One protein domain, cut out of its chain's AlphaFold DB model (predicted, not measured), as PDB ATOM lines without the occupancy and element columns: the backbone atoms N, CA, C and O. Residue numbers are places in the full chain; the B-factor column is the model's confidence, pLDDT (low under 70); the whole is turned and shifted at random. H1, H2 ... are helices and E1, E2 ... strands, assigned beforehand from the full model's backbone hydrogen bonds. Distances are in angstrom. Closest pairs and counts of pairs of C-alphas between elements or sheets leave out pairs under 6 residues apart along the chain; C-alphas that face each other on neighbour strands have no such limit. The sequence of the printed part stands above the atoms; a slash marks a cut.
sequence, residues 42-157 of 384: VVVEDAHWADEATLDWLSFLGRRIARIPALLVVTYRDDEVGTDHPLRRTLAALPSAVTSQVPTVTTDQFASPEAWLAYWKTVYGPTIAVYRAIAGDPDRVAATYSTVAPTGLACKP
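Overview. This is residues 42 to 157 of the 384 residues of an uncharacterized protein of uncultured Corynebacteriales bacterium (UniProt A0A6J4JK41). Two separate parts face each other across an open gap: a small lobe, in which the side-by-side helices H1 and H2 lie next to a short two-stranded sheet of E1 and E2, and an arm of three helices, in which H4 follows H3 after one residue and H5 then turns back from the end of H4, the two making a V. Residues 93 to 112, with no named element, cross from the lobe to the arm, and after H5 the last residues fold back toward E1. The printed part has 116 residues, with five named helices and two named strands in the order E1 H1 E2 H2 H3 H4 H5; the sheet, E1 beside E2, is parallel. The class is mostly helix, though under half of the residues, 57 of 116, are in named elements. The whole is loose, with a radius of gyration of the C-alphas of 17.5 A and spans of 41 by 39 by 33 A.

Arrangement. E1, residues 42 to 44, is the parallel neighbour of E2, residues 71 to 74, at 7 degrees; N 42 and O 71 are within hydrogen-bond range at 2.8 A, as are N 73 and O 42 at 2.8 A. Between them in the chain comes H1, residues 52 to 62, completing a strand-helix-strand unit, two parallel neighbour strands with a helix between, whose crossover is right-handed. H1 touches H2, residues 86 to 92, at a shallow tilt of 9 degrees, the same way; their closest C-alphas, of Ser 59 and Thr 90, are 5.2 A apart. H3, residues 113 to 123, and H4, residues 125 to 134, meet only through their link and are near each other. H4 and H5, residues 138 to 148, only just touch, with 3 pairs of C-alphas within 8 A, and only at the corner; the closest C-alphas, of Ile 134 and Val 141, are 6.1 A apart. Their tilt of 38 degrees is only just steep, and they run opposite ways. H3, H4 and H5 are apart from E1, E2, H1 and H2. Every O i to N i+4 pair is within hydrogen-bond range in H1, H2, H3, H4 and H5.

Along the chain. E1 begins at C-alpha 42 (36.908, -41.192, 32.093) and measures 6.6 A from first to last C-alpha. H1 measures 15.1 A, E2 10.0 A and H2 10.3 A. H3 begins at C-alpha 113 (64.078, -48.557, 38.750) and measures 15.3 A, H4 14.5 A. H5, 16.0 A, ends at C-alpha 148 (49.304, -23.634, 32.006).

Size, cuts and confidence. The two C-alphas farthest apart, of Ala 97 and Asp 139, are 44.1 A apart, while those of Val 42 and Pro 157 are 8.3 A apart. The printed part has no cut. The links E2 to H2 and H2 to H3 are long, with 11 and 20 residues. Residues 145 to 154, of which 145 to 148 belong to H5, stand free. The mean pLDDT of the printed part is 76.5; 20 residues are under 70, among them 144 to 157.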
ATOM      1  N   VAL A  42      37.185 -42.017  30.918       80.88
ATOM      2  CA  VAL A  42      36.908 -41.192  32.093       80.88
ATOM      3  C   VAL A  42      37.952 -41.529  33.143       80.88
ATOM      4  O   VAL A  42      38.051 -42.685  33.551       80.88
ATOM      5  N   VAL A  43      38.727 -40.535  33.567       83.25
ATOM      6  CA  VAL A  43      39.782 -40.696  34.571       83.25
ATOM      7  C   VAL A  43      39.374 -39.952  35.837       83.25
ATOM      8  O   VAL A  43      39.058 -38.766  35.788       83.25
ATOM      9  N   VAL A  44      39.350 -40.667  36.958       84.19
ATOM     10  CA  VAL A  44      39.067 -40.136  38.291       84.19
ATOM     11  C   VAL A  44      40.335 -40.281  39.113       84.19
ATOM     12  O   VAL A  44      40.645 -41.374  39.591       84.19
ATOM     13  N   GLU A  45      41.070 -39.183  39.240       82.62
ATOM     14  CA  GLU A  45      42.302 -39.147  40.019       82.62
ATOM     15  C   GLU A  45      42.019 -38.946  41.512       82.62
ATOM     16  O   GLU A  45      41.036 -38.307  41.890       82.62
ATOM     17  N   ASP A  46      42.889 -39.502  42.356       83.75
ATOM     18  CA  ASP A  46      42.897 -39.295  43.807       83.75
ATOM     19  C   ASP A  46      41.534 -39.531  44.490       83.75
ATOM     20  O   ASP A  46      41.143 -38.847  45.434       83.75
ATOM     21  N   ALA A  47      40.822 -40.588  44.086       86.06
ATOM     22  CA  ALA A  47      39.475 -40.905  44.573       86.06
ATOM     23  C   ALA A  47      39.384 -41.153  46.094       86.06
ATOM     24  O   ALA A  47      38.292 -41.206  46.656       86.06
ATOM     25  N   HIS A  48      40.517 -41.314  46.779       84.44
ATOM     26  CA  HIS A  48      40.592 -41.409  48.237       84.44
ATOM     27  C   HIS A  48      40.251 -40.082  48.934       84.44
ATOM     28  O   HIS A  48      39.782 -40.108  50.065       84.44
ATOM     29  N   TRP A  49      40.392 -38.939  48.260       82.38
ATOM     30  CA  TRP A  49      39.960 -37.629  48.767       82.38
ATOM     31  C   TRP A  49      38.582 -37.206  48.245       82.38
ATOM     32  O   TRP A  49      38.111 -36.107  48.543       82.38
ATOM     33  N   ALA A  50      37.919 -38.065  47.465       77.56
ATOM     34  CA  ALA A  50      36.595 -37.779  46.941       77.56
ATOM     35  C   ALA A  50      35.557 -37.681  48.069       77.56
ATOM     36  O   ALA A  50      35.538 -38.483  49.007       77.56
ATOM     37  N   ASP A  51      34.651 -36.713  47.942       70.62
ATOM     38  CA  ASP A  51      33.512 -36.590  48.843       70.62
ATOM     39  C   ASP A  51      32.462 -37.697  48.600       70.62
ATOM     40  O   ASP A  51      32.518 -38.461  47.633       70.62
ATOM     41  N   GLU A  52      31.475 -37.792  49.496       68.00
ATOM     42  CA  GLU A  52      30.418 -38.815  49.435       68.00
ATOM     43  C   GLU A  52      29.655 -38.783  48.094       68.00
ATOM     44  O   GLU A  52      29.325 -39.830  47.541       68.00
ATOM     45  N   ALA A  53      29.451 -37.595  47.514       65.62
ATOM     46  CA  ALA A  53      28.700 -37.435  46.271       65.62
ATOM     47  C   ALA A  53      29.481 -37.931  45.044       65.62
ATOM     48  O   ALA A  53      28.915 -38.623  44.192       65.62
ATOM     49  N   THR A  54      30.779 -37.630  44.956       71.31
ATOM     50  CA  THR A  54      31.646 -38.163  43.896       71.31
ATOM     51  C   THR A  54      31.758 -39.685  43.994       71.31
ATOM     52  O   THR A  54      31.714 -40.374  42.974       71.31
ATOM     53  N   LEU A  55      31.830 -40.237  45.208       79.12
ATOM     54  CA  LEU A  55      31.864 -41.687  45.426       79.12
ATOM     55  C   LEU A  55      30.547 -42.386  45.051       79.12
ATOM     56  O   LEU A  55      30.572 -43.509  44.529       79.12
ATOM     57  N   ASP A  56      29.406 -41.734  45.269       71.88
ATOM     58  CA  ASP A  56      28.098 -42.218  44.824       71.88
ATOM     59  C   ASP A  56      27.982 -42.203  43.297       71.88
ATOM     60  O   ASP A  56      27.544 -43.192  42.693       71.88
ATOM     61  N   TRP A  57      28.435 -41.123  42.652       80.50
ATOM     62  CA  TRP A  57      28.517 -41.036  41.194       80.50
ATOM     63  C   TRP A  57      29.439 -42.118  40.615       80.50
ATOM     64  O   TRP A  57      29.061 -42.812  39.666       80.50
ATOM     65  N   LEU A  58      30.601 -42.346  41.234       81.75
ATOM     66  CA  LEU A  58      31.543 -43.381  40.820       81.75
ATOM     67  C   LEU A  58      30.926 -44.782  40.943       81.75
ATOM     68  O   LEU A  58      31.004 -45.588  40.015       81.75
ATOM     69  N   SER A  59      30.231 -45.053  42.051       80.44
ATOM     70  CA  SER A  59      29.475 -46.296  42.257       80.44
ATOM     71  C   SER A  59      28.354 -46.466  41.228       80.44
ATOM     72  O   SER A  59      28.029 -47.579  40.802       80.44
ATOM     73  N   PHE A  60      27.697 -45.372  40.847       74.31
ATOM     74  CA  PHE A  60      26.639 -45.368  39.844       74.31
ATOM     75  C   PHE A  60      27.181 -45.696  38.447       74.31
ATOM     76  O   PHE A  60      26.627 -46.579  37.780       74.31
ATOM     77  N   LEU A  61      28.246 -45.016  38.017       80.69
ATOM     78  CA  LEU A  61      28.858 -45.202  36.703       80.69
ATOM     79  C   LEU A  61      29.540 -46.570  36.605       80.69
ATOM     80  O   LEU A  61      29.270 -47.335  35.679       80.69
ATOM     81  N   GLY A  62      30.350 -46.919  37.604       83.12
ATOM     82  CA  GLY A  62      31.122 -48.156  37.639       83.12
ATOM     83  C   GLY A  62      30.259 -49.421  37.588       83.12
ATOM     84  O   GLY A  62      30.568 -50.349  36.845       83.12
ATOM     85  N   ARG A  63      29.091 -49.436  38.249       80.50
ATOM     86  CA  ARG A  63      28.123 -50.553  38.145       80.50
ATOM     87  C   ARG A  63      27.537 -50.752  36.747       80.50
ATOM     88  O   ARG A  63      27.025 -51.828  36.443       80.50
ATOM     89  N   ARG A  64      27.569 -49.724  35.898       76.88
ATOM     90  CA  ARG A  64      26.998 -49.739  34.543       76.88
ATOM     91  C   ARG A  64      28.055 -49.872  33.457       76.88
ATOM     92  O   ARG A  64      27.675 -50.040  32.300       76.88
ATOM     93  N   ILE A  65      29.339 -49.849  33.816       82.06
ATOM     94  CA  ILE A  65      30.440 -49.770  32.853       82.06
ATOM     95  C   ILE A  65      30.412 -50.919  31.837       82.06
ATOM     96  O   ILE A  65      30.648 -50.695  30.659       82.06
ATOM     97  N   ALA A  66      29.961 -52.114  32.242       81.56
ATOM     98  CA  ALA A  66      29.803 -53.274  31.357       81.56
ATOM     99  C   ALA A  66      28.847 -53.050  30.165       81.56
ATOM    100  O   ALA A  66      28.904 -53.786  29.183       81.56
ATOM    101  N   ARG A  67      27.928 -52.078  30.258       77.69
ATOM    102  CA  ARG A  67      26.917 -51.776  29.228       77.69
ATOM    103  C   ARG A  67      27.188 -50.469  28.487       77.69
ATOM    104  O   ARG A  67      26.422 -50.116  27.594       77.69
ATOM    105  N   ILE A  68      28.235 -49.744  28.869       78.69
ATOM    106  CA  ILE A  68      28.587 -48.451  28.290       78.69
ATOM    107  C   ILE A  68      29.855 -48.655  27.454       78.69
ATOM    108  O   ILE A  68      30.797 -49.282  27.929       78.69
ATOM    109  N   PRO A  69      29.924 -48.138  26.217       77.62
ATOM    110  CA  PRO A  69      31.127 -48.221  25.397       77.62
ATOM    111  C   PRO A  69      32.194 -47.206  25.862       77.62
ATOM    112  O   PRO A  69      32.616 -46.372  25.066       77.62
ATOM    113  N   ALA A  70      32.595 -47.259  27.139       82.12
ATOM    114  CA  ALA A  70      33.518 -46.335  27.804       82.12
ATOM    115  C   ALA A  70      34.508 -47.080  28.719       82.12
ATOM    116  O   ALA A  70      34.191 -48.156  29.227       82.12
ATOM    117  N   LEU A  71      35.677 -46.481  28.963       86.44
ATOM    118  CA  LEU A  71      36.659 -46.950  29.948       86.44
ATOM    119  C   LEU A  71      36.657 -46.010  31.158       86.44
ATOM    120  O   LEU A  71      36.784 -44.802  30.992       86.44
ATOM    121  N   LEU A  72      36.542 -46.563  32.364       88.06
ATOM    122  CA  LEU A  72      36.654 -45.823  33.620       88.06
ATOM    123  C   LEU A  72      37.970 -46.197  34.308       88.06
ATOM    124  O   LEU A  72      38.165 -47.358  34.666       88.06
ATOM    125  N   VAL A  73      38.850 -45.216  34.495       91.19
ATOM    126  CA  VAL A  73      40.110 -45.339  35.233       91.19
ATOM    127  C   VAL A  73      39.952 -44.599  36.554       91.19
ATOM    128  O   VAL A  73      39.533 -43.446  36.570       91.19
ATOM    129  N   VAL A  74      40.258 -45.269  37.661       90.88
ATOM    130  CA  VAL A  74      40.174 -44.692  39.007       90.88
ATOM    131  C   VAL A  74      41.516 -44.887  39.684       90.88
ATOM    132  O   VAL A  74      41.966 -46.027  39.812       90.88
ATOM    133  N   THR A  75      42.131 -43.802  40.142       88.88
ATOM    134  CA  THR A  75      43.362 -43.859  40.932       88.88
ATOM    135  C   THR A  75      43.055 -43.513  42.384       88.88
ATOM    136  O   THR A  75      42.184 -42.701  42.701       88.88
ATOM    137  N   TYR A  76      43.722 -44.204  43.302       90.44
ATOM    138  CA  TYR A  76      43.612 -43.955  44.732       90.44
ATOM    139  C   TYR A  76      44.864 -44.464  45.443       90.44
ATOM    140  O   TYR A  76      45.591 -45.304  44.912       90.44
ATOM    141  N   ARG A  77      45.103 -43.954  46.652       82.06
ATOM    142  CA  ARG A  77      46.186 -44.404  47.526       82.06
ATOM    143  C   ARG A  77      45.684 -45.502  48.448       82.06
ATOM    144  O   ARG A  77      44.713 -45.298  49.170       82.06
ATOM    145  N   ASP A  78      46.307 -46.672  48.394       82.25
ATOM    146  CA  ASP A  78      45.917 -47.826  49.205       82.25
ATOM    147  C   ASP A  78      46.251 -47.635  50.694       82.25
ATOM    148  O   ASP A  78      45.512 -48.116  51.551       82.25
ATOM    149  N   ASP A  79      47.304 -46.876  51.004       83.88
ATOM    150  CA  ASP A  79      47.748 -46.552  52.361       83.88
ATOM    151  C   ASP A  79      46.878 -45.506  53.078       83.88
ATOM    152  O   ASP A  79      46.825 -45.499  54.307       83.88
ATOM    153  N   GLU A  80      46.144 -44.670  52.339       79.19
ATOM    154  CA  GLU A  80      45.201 -43.686  52.900       79.19
ATOM    155  C   GLU A  80      43.759 -44.231  53.021       79.19
ATOM    156  O   GLU A  80      42.873 -43.582  53.578       79.19
ATOM    157  N   VAL A  81      43.503 -45.455  52.546       84.94
ATOM    158  CA  VAL A  81      42.170 -46.080  52.526       84.94
ATOM    159  C   VAL A  81      42.056 -47.122  53.647       84.94
ATOM    160  O   VAL A  81      42.214 -48.328  53.452       84.94
ATOM    161  N   GLY A  82      41.747 -46.636  54.854       76.19
ATOM    162  CA  GLY A  82      41.496 -47.468  56.039       76.19
ATOM    163  C   GLY A  82      40.247 -48.359  55.935       76.19
ATOM    164  O   GLY A  82      39.449 -48.252  55.002       76.19
ATOM    165  N   THR A  83      40.036 -49.240  56.920       74.94
ATOM    166  CA  THR A  83      38.943 -50.236  56.929       74.94
ATOM    167  C   THR A  83      37.550 -49.638  56.760       74.94
ATOM    168  O   THR A  83      36.730 -50.220  56.049       74.94
ATOM    169  N   ASP A  84      37.311 -48.467  57.347       74.62
ATOM    170  CA  ASP A  84      36.017 -47.779  57.324       74.62
ATOM    171  C   ASP A  84      35.881 -46.749  56.195       74.62
ATOM    172  O   ASP A  84      34.827 -46.121  56.055       74.62
ATOM    173  N   HIS A  85      36.912 -46.595  55.359       78.19
ATOM    174  CA  HIS A  85      36.938 -45.575  54.321       78.19
ATOM    175  C   HIS A  85      35.822 -45.809  53.277       78.19
ATOM    176  O   HIS A  85      35.737 -46.905  52.704       78.19
ATOM    177  N   PRO A  86      34.978 -44.801  52.965       77.50
ATOM    178  CA  PRO A  86      33.840 -44.950  52.049       77.50
ATOM    179  C   PRO A  86      34.207 -45.527  50.673       77.50
ATOM    180  O   PRO A  86      33.489 -46.392  50.163       77.50
ATOM    181  N   LEU A  87      35.372 -45.147  50.127       84.25
ATOM    182  CA  LEU A  87      35.885 -45.649  48.844       84.25
ATOM    183  C   LEU A  87      35.971 -47.186  48.766       84.25
ATOM    184  O   LEU A  87      35.716 -47.743  47.701       84.25
ATOM    185  N   ARG A  88      36.251 -47.908  49.867       83.62
ATOM    186  CA  ARG A  88      36.298 -49.386  49.829       83.62
ATOM    187  C   ARG A  88      34.965 -49.988  49.397       83.62
ATOM    188  O   ARG A  88      34.947 -50.950  48.633       83.62
ATOM    189  N   ARG A  89      33.848 -49.421  49.863       80.25
ATOM    190  CA  ARG A  89      32.501 -49.889  49.495       80.25
ATOM    191  C   ARG A  89      32.199 -49.572  48.036       80.25
ATOM    192  O   ARG A  89      31.645 -50.419  47.344       80.25
ATOM    193  N   THR A  90      32.604 -48.390  47.573       82.25
ATOM    194  CA  THR A  90      32.484 -47.976  46.170       82.25
ATOM    195  C   THR A  90      33.213 -48.946  45.244       82.25
ATOM    196  O   THR A  90      32.615 -49.443  44.293       82.25
ATOM    197  N   LEU A  91      34.468 -49.286  45.558       87.62
ATOM    198  CA  LEU A  91      35.261 -50.244  44.782       87.62
ATOM    199  C   LEU A  91      34.677 -51.663  44.843       87.62
ATOM    200  O   LEU A  91      34.624 -52.344  43.823       87.62
ATOM    201  N   ALA A  92      34.186 -52.101  46.006       84.38
ATOM    202  CA  ALA A  92      33.554 -53.414  46.168       84.38
ATOM    203  C   ALA A  92      32.220 -53.552  45.410       84.38
ATOM    204  O   ALA A  92      31.807 -54.664  45.085       84.38
ATOM    205  N   ALA A  93      31.538 -52.440  45.121       78.56
ATOM    206  CA  ALA A  93      30.302 -52.431  44.342       78.56
ATOM    207  C   ALA A  93      30.540 -52.558  42.826       78.56
ATOM    208  O   ALA A  93      29.572 -52.697  42.072       78.56
ATOM    209  N   LEU A  94      31.795 -52.484  42.366       84.69
ATOM    210  CA  LEU A  94      32.133 -52.598  40.951       84.69
ATOM    211  C   LEU A  94      32.011 -54.054  40.464       84.69
ATOM    212  O   LEU A  94      32.386 -54.987  41.177       84.69
ATOM    213  N   PRO A  95      31.495 -54.281  39.244       81.69
ATOM    214  CA  PRO A  95      31.344 -55.618  38.689       81.69
ATOM    215  C   PRO A  95      32.717 -56.240  38.418       81.69
ATOM    216  O   PRO A  95      33.422 -55.842  37.488       81.69
ATOM    217  N   SER A  96      33.077 -57.256  39.204       83.69
ATOM    218  CA  SER A  96      34.379 -57.934  39.131       83.69
ATOM    219  C   SER A  96      34.693 -58.505  37.744       83.69
ATOM    220  O   SER A  96      35.843 -58.487  37.325       83.69
ATOM    221  N   ALA A  97      33.675 -58.935  36.992       83.44
ATOM    222  CA  ALA A  97      33.827 -59.489  35.644       83.44
ATOM    223  C   ALA A  97      34.423 -58.509  34.614       83.44
ATOM    224  O   ALA A  97      34.937 -58.947  33.589       83.44
ATOM    225  N   VAL A  98      34.331 -57.197  34.858       85.12
ATOM    226  CA  VAL A  98      34.837 -56.148  33.953       85.12
ATOM    227  C   VAL A  98      35.728 -55.133  34.672       85.12
ATOM    228  O   VAL A  98      35.998 -54.061  34.137       85.12
ATOM    229  N   THR A  99      36.174 -55.453  35.890       90.31
ATOM    230  CA  THR A  99      37.024 -54.583  36.710       90.31
ATOM    231  C   THR A  99      38.382 -55.243  36.893       90.31
ATOM    232  O   THR A  99      38.461 -56.373  37.364       90.31
ATOM    233  N   SER A 100      39.450 -54.523  36.556       87.88
ATOM    234  CA  SER A 100      40.823 -54.941  36.833       87.88
ATOM    235  C   SER A 100      41.458 -53.958  37.805       87.88
ATOM    236  O   SER A 100      41.365 -52.746  37.606       87.88
ATOM    237  N   GLN A 101      42.088 -54.473  38.858       88.25
ATOM    238  CA  GLN A 101      42.939 -53.670  39.728       88.25
ATOM    239  C   GLN A 101      44.389 -53.852  39.297       88.25
ATOM    240  O   GLN A 101      44.874 -54.976  39.192       88.25
ATOM    241  N   VAL A 102      45.073 -52.733  39.069       86.19
ATOM    242  CA  VAL A 102      46.483 -52.708  38.682       86.19
ATOM    243  C   VAL A 102      47.279 -52.121  39.851       86.19
ATOM    244  O   VAL A 102      47.426 -50.905  39.930       86.19
ATOM    245  N   PRO A 103      47.759 -52.953  40.795       78.50
ATOM    246  CA  PRO A 103      48.490 -52.469  41.970       78.50
ATOM    247  C   PRO A 103      49.899 -51.972  41.624       78.50
ATOM    248  O   PRO A 103      50.526 -51.254  42.397       78.50
ATOM    249  N   THR A 104      50.442 -52.375  40.477       79.06
ATOM    250  CA  THR A 104      51.757 -51.942  40.004       79.06
ATOM    251  C   THR A 104      51.740 -51.894  38.486       79.06
ATOM    252  O   THR A 104      51.370 -52.870  37.837       79.06
ATOM    253  N   VAL A 105      52.138 -50.753  37.930       76.19
ATOM    254  CA  VAL A 105      52.345 -50.585  36.491       76.19
ATOM    255  C   VAL A 105      53.812 -50.881  36.202       76.19
ATOM    256  O   VAL A 105      54.694 -50.244  36.777       76.19
ATOM    257  N   THR A 106      54.078 -51.857  35.339       80.06
ATOM    258  CA  THR A 106      55.432 -52.172  34.873       80.06
ATOM    259  C   THR A 106      55.712 -51.463  33.551       80.06
ATOM    260  O   THR A 106      54.812 -51.240  32.743       80.06
ATOM    261  N   THR A 107      56.969 -51.084  33.330       80.81
ATOM    262  CA  THR A 107      57.434 -50.479  32.079       80.81
ATOM    263  C   THR A 107      58.813 -51.025  31.735       80.81
ATOM    264  O   THR A 107      59.632 -51.250  32.621       80.81
ATOM    265  N   ASP A 108      59.047 -51.254  30.448       87.69
ATOM    266  CA  ASP A 108      60.314 -51.665  29.845       87.69
ATOM    267  C   ASP A 108      61.123 -50.474  29.303       87.69
ATOM    268  O   ASP A 108      62.267 -50.637  28.890       87.69
ATOM    269  N   GLN A 109      60.561 -49.260  29.350       86.94
ATOM    270  CA  GLN A 109      61.212 -48.044  28.850       86.94
ATOM    271  C   GLN A 109      62.461 -47.651  29.650       86.94
ATOM    272  O   GLN A 109      63.265 -46.844  29.190       86.94
ATOM    273  N   PHE A 110      62.629 -48.204  30.852       87.50
ATOM    274  CA  PHE A 110      63.744 -47.902  31.737       87.50
ATOM    275  C   PHE A 110      64.488 -49.186  32.086       87.50
ATOM    276  O   PHE A 110      63.896 -50.146  32.572       87.50
ATOM    277  N   ALA A 111      65.806 -49.172  31.881       85.19
ATOM    278  CA  ALA A 111      66.674 -50.317  32.150       85.19
ATOM    279  C   ALA A 111      66.737 -50.697  33.641       85.19
ATOM    280  O   ALA A 111      67.063 -51.835  33.971       85.19
ATOM    281  N   SER A 112      66.436 -49.757  34.546       86.38
ATOM    282  CA  SER A 112      66.357 -50.017  35.984       86.38
ATOM    283  C   SER A 112      65.374 -49.072  36.702       86.38
ATOM    284  O   SER A 112      65.071 -47.985  36.191       86.38
ATOM    285  N   PRO A 113      64.891 -49.438  37.907       82.50
ATOM    286  CA  PRO A 113      64.078 -48.557  38.750       82.50
ATOM    287  C   PRO A 113      64.762 -47.222  39.087       82.50
ATOM    288  O   PRO A 113      64.101 -46.187  39.186       82.50
ATOM    289  N   GLU A 114      66.087 -47.218  39.241       90.31
ATOM    290  CA  GLU A 114      66.880 -46.017  39.519       90.31
ATOM    291  C   GLU A 114      66.907 -45.080  38.312       90.31
ATOM    292  O   GLU A 114      66.777 -43.868  38.483       90.31
ATOM    293  N   ALA A 115      67.013 -45.630  37.095       87.00
ATOM    294  CA  ALA A 115      66.942 -44.855  35.859       87.00
ATOM    295  C   ALA A 115      65.568 -44.181  35.699       87.00
ATOM    296  O   ALA A 115      65.495 -42.995  35.371       87.00
ATOM    297  N   TRP A 116      64.485 -44.900  36.014       86.12
ATOM    298  CA  TRP A 116      63.138 -44.327  36.069       86.12
ATOM    299  C   TRP A 116      63.037 -43.205  37.111       86.12
ATOM    300  O   TRP A 116      62.542 -42.123  36.802       86.12
ATOM    301  N   LEU A 117      63.547 -43.423  38.329       84.62
ATOM    302  CA  LEU A 117      63.496 -42.429  39.404       84.62
ATOM    303  C   LEU A 117      64.294 -41.166  39.058       84.62
ATOM    304  O   LEU A 117      63.843 -40.056  39.348       84.62
ATOM    305  N   ALA A 118      65.475 -41.324  38.458       85.56
ATOM    306  CA  ALA A 118      66.306 -40.214  38.009       85.56
ATOM    307  C   ALA A 118      65.583 -39.391  36.935       85.56
ATOM    308  O   ALA A 118      65.480 -38.173  37.070       85.56
ATOM    309  N   TYR A 119      64.998 -40.055  35.933       85.94
ATOM    310  CA  TYR A 119      64.180 -39.401  34.914       85.94
ATOM    311  C   TYR A 119      62.993 -38.643  35.528       85.94
ATOM    312  O   TYR A 119      62.798 -37.459  35.252       85.94
ATOM    313  N   TRP A 120      62.241 -39.284  36.428       81.44
ATOM    314  CA  TRP A 120      61.087 -38.670  37.091       81.44
ATOM    315  C   TRP A 120      61.463 -37.436  37.911       81.44
ATOM    316  O   TRP A 120      60.756 -36.431  37.878       81.44
ATOM    317  N   LYS A 121      62.589 -37.480  38.632       80.06
ATOM    318  CA  LYS A 121      63.094 -36.326  39.388       80.06
ATOM    319  C   LYS A 121      63.425 -35.150  38.478       80.06
ATOM    320  O   LYS A 121      63.126 -34.022  38.848       80.06
ATOM    321  N   THR A 122      63.992 -35.403  37.303       81.00
ATOM    322  CA  THR A 122      64.330 -34.344  36.346       81.00
ATOM    323  C   THR A 122      63.085 -33.746  35.695       81.00
ATOM    324  O   THR A 122      62.987 -32.529  35.572       81.00
ATOM    325  N   VAL A 123      62.114 -34.579  35.311       76.38
ATOM    326  CA  VAL A 123      60.935 -34.133  34.547       76.38
ATOM    327  C   VAL A 123      59.823 -33.581  35.443       76.38
ATOM    328  O   VAL A 123      59.242 -32.544  35.143       76.38
ATOM    329  N   TYR A 124      59.527 -34.249  36.555       69.38
ATOM    330  CA  TYR A 124      58.393 -33.923  37.427       69.38
ATOM    331  C   TYR A 124      58.797 -33.372  38.795       69.38
ATOM    332  O   TYR A 124      57.966 -32.767  39.476       69.38
ATOM    333  N   GLY A 125      60.050 -33.561  39.218       75.00
ATOM    334  CA  GLY A 125      60.555 -33.013  40.479       75.00
ATOM    335  C   GLY A 125      60.332 -31.502  40.618       75.00
ATOM    336  O   GLY A 125      59.807 -31.090  41.656       75.00
ATOM    337  N   PRO A 126      60.630 -30.680  39.589       78.00
ATOM    338  CA  PRO A 126      60.347 -29.245  39.617       78.00
ATOM    339  C   PRO A 126      58.857 -28.938  39.813       78.00
ATOM    340  O   PRO A 126      58.502 -28.132  40.670       78.00
ATOM    341  N   THR A 127      57.972 -29.638  39.095       71.94
ATOM    342  CA  THR A 127      56.514 -29.473  39.201       71.94
ATOM    343  C   THR A 127      56.016 -29.780  40.611       71.94
ATOM    344  O   THR A 127      55.289 -28.986  41.204       71.94
ATOM    345  N   ILE A 128      56.451 -30.900  41.197       70.38
ATOM    346  CA  ILE A 128      56.081 -31.281  42.567       70.38
ATOM    347  C   ILE A 128      56.590 -30.251  43.582       70.38
ATOM    348  O   ILE A 128      55.876 -29.933  44.535       70.38
ATOM    349  N   ALA A 129      57.804 -29.725  43.396       76.00
ATOM    350  CA  ALA A 129      58.368 -28.704  44.274       76.00
ATOM    351  C   ALA A 129      57.545 -27.407  44.239       76.00
ATOM    352  O   ALA A 129      57.240 -26.856  45.297       76.00
ATOM    353  N   VAL A 130      57.122 -26.972  43.047       75.94
ATOM    354  CA  VAL A 130      56.248 -25.802  42.871       75.94
ATOM    355  C   VAL A 130      54.899 -26.028  43.544       75.94
ATOM    356  O   VAL A 130      54.532 -25.235  44.408       75.94
ATOM    357  N   TYR A 131      54.198 -27.127  43.233       69.56
ATOM    358  CA  TYR A 131      52.899 -27.430  43.851       69.56
ATOM    359  C   TYR A 131      52.995 -27.502  45.374       69.56
ATOM    360  O   TYR A 131      52.148 -26.952  46.069       69.56
ATOM    361  N   ARG A 132      54.053 -28.120  45.915       74.88
ATOM    362  CA  ARG A 132      54.274 -28.182  47.364       74.88
ATOM    363  C   ARG A 132      54.480 -26.796  47.979       74.88
ATOM    364  O   ARG A 132      53.978 -26.559  49.072       74.88
ATOM    365  N   ALA A 133      55.207 -25.905  47.308       81.31
ATOM    366  CA  ALA A 133      55.478 -24.560  47.813       81.31
ATOM    367  C   ALA A 133      54.225 -23.669  47.847       81.31
ATOM    368  O   ALA A 133      54.145 -22.774  48.684       81.31
ATOM    369  N   ILE A 134      53.257 -23.912  46.957       79.88
ATOM    370  CA  ILE A 134      52.028 -23.110  46.846       79.88
ATOM    371  C   ILE A 134      50.790 -23.784  47.448       79.88
ATOM    372  O   ILE A 134      49.753 -23.143  47.534       79.88
ATOM    373  N   ALA A 135      50.867 -25.045  47.887       70.69
ATOM    374  CA  ALA A 135      49.704 -25.829  48.327       70.69
ATOM    375  C   ALA A 135      48.876 -25.182  49.458       70.69
ATOM    376  O   ALA A 135      47.696 -25.491  49.596       70.69
ATOM    377  N   GLY A 136      49.483 -24.313  50.272       73.88
ATOM    378  CA  GLY A 136      48.801 -23.583  51.347       73.88
ATOM    379  C   GLY A 136      48.133 -22.270  50.919       73.88
ATOM    380  O   GLY A 136      47.532 -21.615  51.763       73.88
ATOM    381  N   ASP A 137      48.250 -21.877  49.649       77.81
ATOM    382  CA  ASP A 137      47.788 -20.594  49.119       77.81
ATOM    383  C   ASP A 137      46.858 -20.821  47.905       77.81
ATOM    384  O   ASP A 137      47.333 -21.074  46.790       77.81
ATOM    385  N   PRO A 138      45.527 -20.765  48.107       71.25
ATOM    386  CA  PRO A 138      44.540 -21.052  47.066       71.25
ATOM    387  C   PRO A 138      44.655 -20.133  45.846       71.25
ATOM    388  O   PRO A 138      44.477 -20.589  44.713       71.25
ATOM    389  N   ASP A 139      44.990 -18.861  46.064       72.50
ATOM    390  CA  ASP A 139      45.054 -17.854  45.006       72.50
ATOM    391  C   ASP A 139      46.276 -18.094  44.112       72.50
ATOM    392  O   ASP A 139      46.192 -18.027  42.882       72.50
ATOM    393  N   ARG A 140      47.410 -18.485  44.707       72.69
ATOM    394  CA  ARG A 140      48.615 -18.866  43.950       72.69
ATOM    395  C   ARG A 140      48.445 -20.171  43.177       72.69
ATOM    396  O   ARG A 140      48.974 -20.299  42.068       72.69
ATOM    397  N   VAL A 141      47.698 -21.126  43.728       68.25
ATOM    398  CA  VAL A 141      47.319 -22.355  43.016       68.25
ATOM    399  C   VAL A 141      46.466 -22.010  41.790       68.25
ATOM    400  O   VAL A 141      46.812 -22.418  40.680       68.25
ATOM    401  N   ALA A 142      45.415 -21.201  41.956       67.19
ATOM    402  CA  ALA A 142      44.532 -20.782  40.865       67.19
ATOM    403  C   ALA A 142      45.274 -20.013  39.756       67.19
ATOM    404  O   ALA A 142      45.094 -20.303  38.570       67.19
ATOM    405  N   ALA A 143      46.172 -19.094  40.129       73.31
ATOM    406  CA  ALA A 143      46.993 -18.345  39.180       73.31
ATOM    407  C   ALA A 143      47.854 -19.271  38.299       73.31
ATOM    408  O   ALA A 143      47.938 -19.072  37.088       73.31
ATOM    409  N   THR A 144      48.416 -20.339  38.876       68.81
ATOM    410  CA  THR A 144      49.256 -21.307  38.150       68.81
ATOM    411  C   THR A 144      48.466 -22.057  37.066       68.81
ATOM    412  O   THR A 144      48.968 -22.248  35.955       68.81
ATOM    413  N   TYR A 145      47.210 -22.432  37.334       60.62
ATOM    414  CA  TYR A 145      46.355 -23.098  36.341       60.62
ATOM    415  C   TYR A 145      46.029 -22.198  35.143       60.62
ATOM    416  O   TYR A 145      46.041 -22.670  34.006       60.62
ATOM    417  N   SER A 146      45.809 -20.900  35.378       62.12
ATOM    418  CA  SER A 146      45.514 -19.934  34.308       62.12
ATOM    419  C   SER A 146      46.673 -19.759  33.316       62.12
ATOM    420  O   SER A 146      46.446 -19.547  32.127       62.12
ATOM    421  N   THR A 147      47.916 -19.941  33.773       60.56
ATOM    422  CA  THR A 147      49.126 -19.868  32.936       60.56
ATOM    423  C   THR A 147      49.454 -21.150  32.164       60.56
ATOM    424  O   THR A 147      50.138 -21.076  31.148       60.56
ATOM    425  N   VAL A 148      48.984 -22.319  32.616       55.97
ATOM    426  CA  VAL A 148      49.304 -23.634  32.006       55.97
ATOM    427  C   VAL A 148      48.228 -24.098  31.010       55.97
ATOM    428  O   VAL A 148      48.488 -24.940  30.154       55.97
ATOM    429  N   ALA A 149      47.033 -23.502  31.041       49.88
ATOM    430  CA  ALA A 149      45.922 -23.836  30.149       49.88
ATOM    431  C   ALA A 149      46.219 -23.831  28.622       49.88
ATOM    432  O   ALA A 149      45.616 -24.650  27.924       49.88
ATOM    433  N   PRO A 150      47.123 -23.000  28.050       47.28
ATOM    434  CA  PRO A 150      47.294 -22.967  26.595       47.28
ATOM    435  C   PRO A 150      48.208 -24.064  26.003       47.28
ATOM    436  O   PRO A 150      48.349 -24.119  24.784       47.28
ATOM    437  N   THR A 151      48.811 -24.974  26.784       45.25
ATOM    438  CA  THR A 151      49.822 -25.931  26.264       45.25
ATOM    439  C   THR A 151      49.283 -27.206  25.586       45.25
ATOM    440  O   THR A 151      49.988 -28.207  25.505       45.25
ATOM    441  N   GLY A 152      48.061 -27.210  25.048       40.12
ATOM    442  CA  GLY A 152      47.631 -28.221  24.060       40.12
ATOM    443  C   GLY A 152      47.458 -29.673  24.545       40.12
ATOM    444  O   GLY A 152      47.111 -30.537  23.740       40.12
ATOM    445  N   LEU A 153      47.613 -29.966  25.840       37.97
ATOM    446  CA  LEU A 153      47.161 -31.224  26.447       37.97
ATOM    447  C   LEU A 153      45.635 -31.188  26.597       37.97
ATOM    448  O   LEU A 153      45.088 -30.998  27.678       37.97
ATOM    449  N   ALA A 154      44.934 -31.349  25.476       37.78
ATOM    450  CA  ALA A 154      43.482 -31.431  25.428       37.78
ATOM    451  C   ALA A 154      42.986 -32.790  25.960       37.78
ATOM    452  O   ALA A 154      42.355 -33.568  25.245       37.78
ATOM    453  N   CYS A 155      43.192 -33.062  27.250       35.00
ATOM    454  CA  CYS A 155      42.189 -33.806  28.002       35.00
ATOM    455  C   CYS A 155      40.996 -32.866  28.148       35.00
ATOM    456  O   CYS A 155      40.870 -32.166  29.145       35.00
ATOM    457  N   LYS A 156      40.145 -32.800  27.117       39.16
ATOM    458  CA  LYS A 156      38.860 -32.117  27.235       39.16
ATOM    459  C   LYS A 156      38.082 -32.900  28.291       39.16
ATOM    460  O   LYS A 156      37.765 -34.065  28.025       39.16
ATOM    461  N   PRO A 157      37.830 -32.347  29.489       41.59
ATOM    462  CA  PRO A 157      37.058 -33.063  30.482       41.59
ATOM    463  C   PRO A 157      35.701 -33.321  29.841       41.59
ATOM    464  O   PRO A 157      35.033 -32.392  29.378       41.59
TER     465      PRO A 157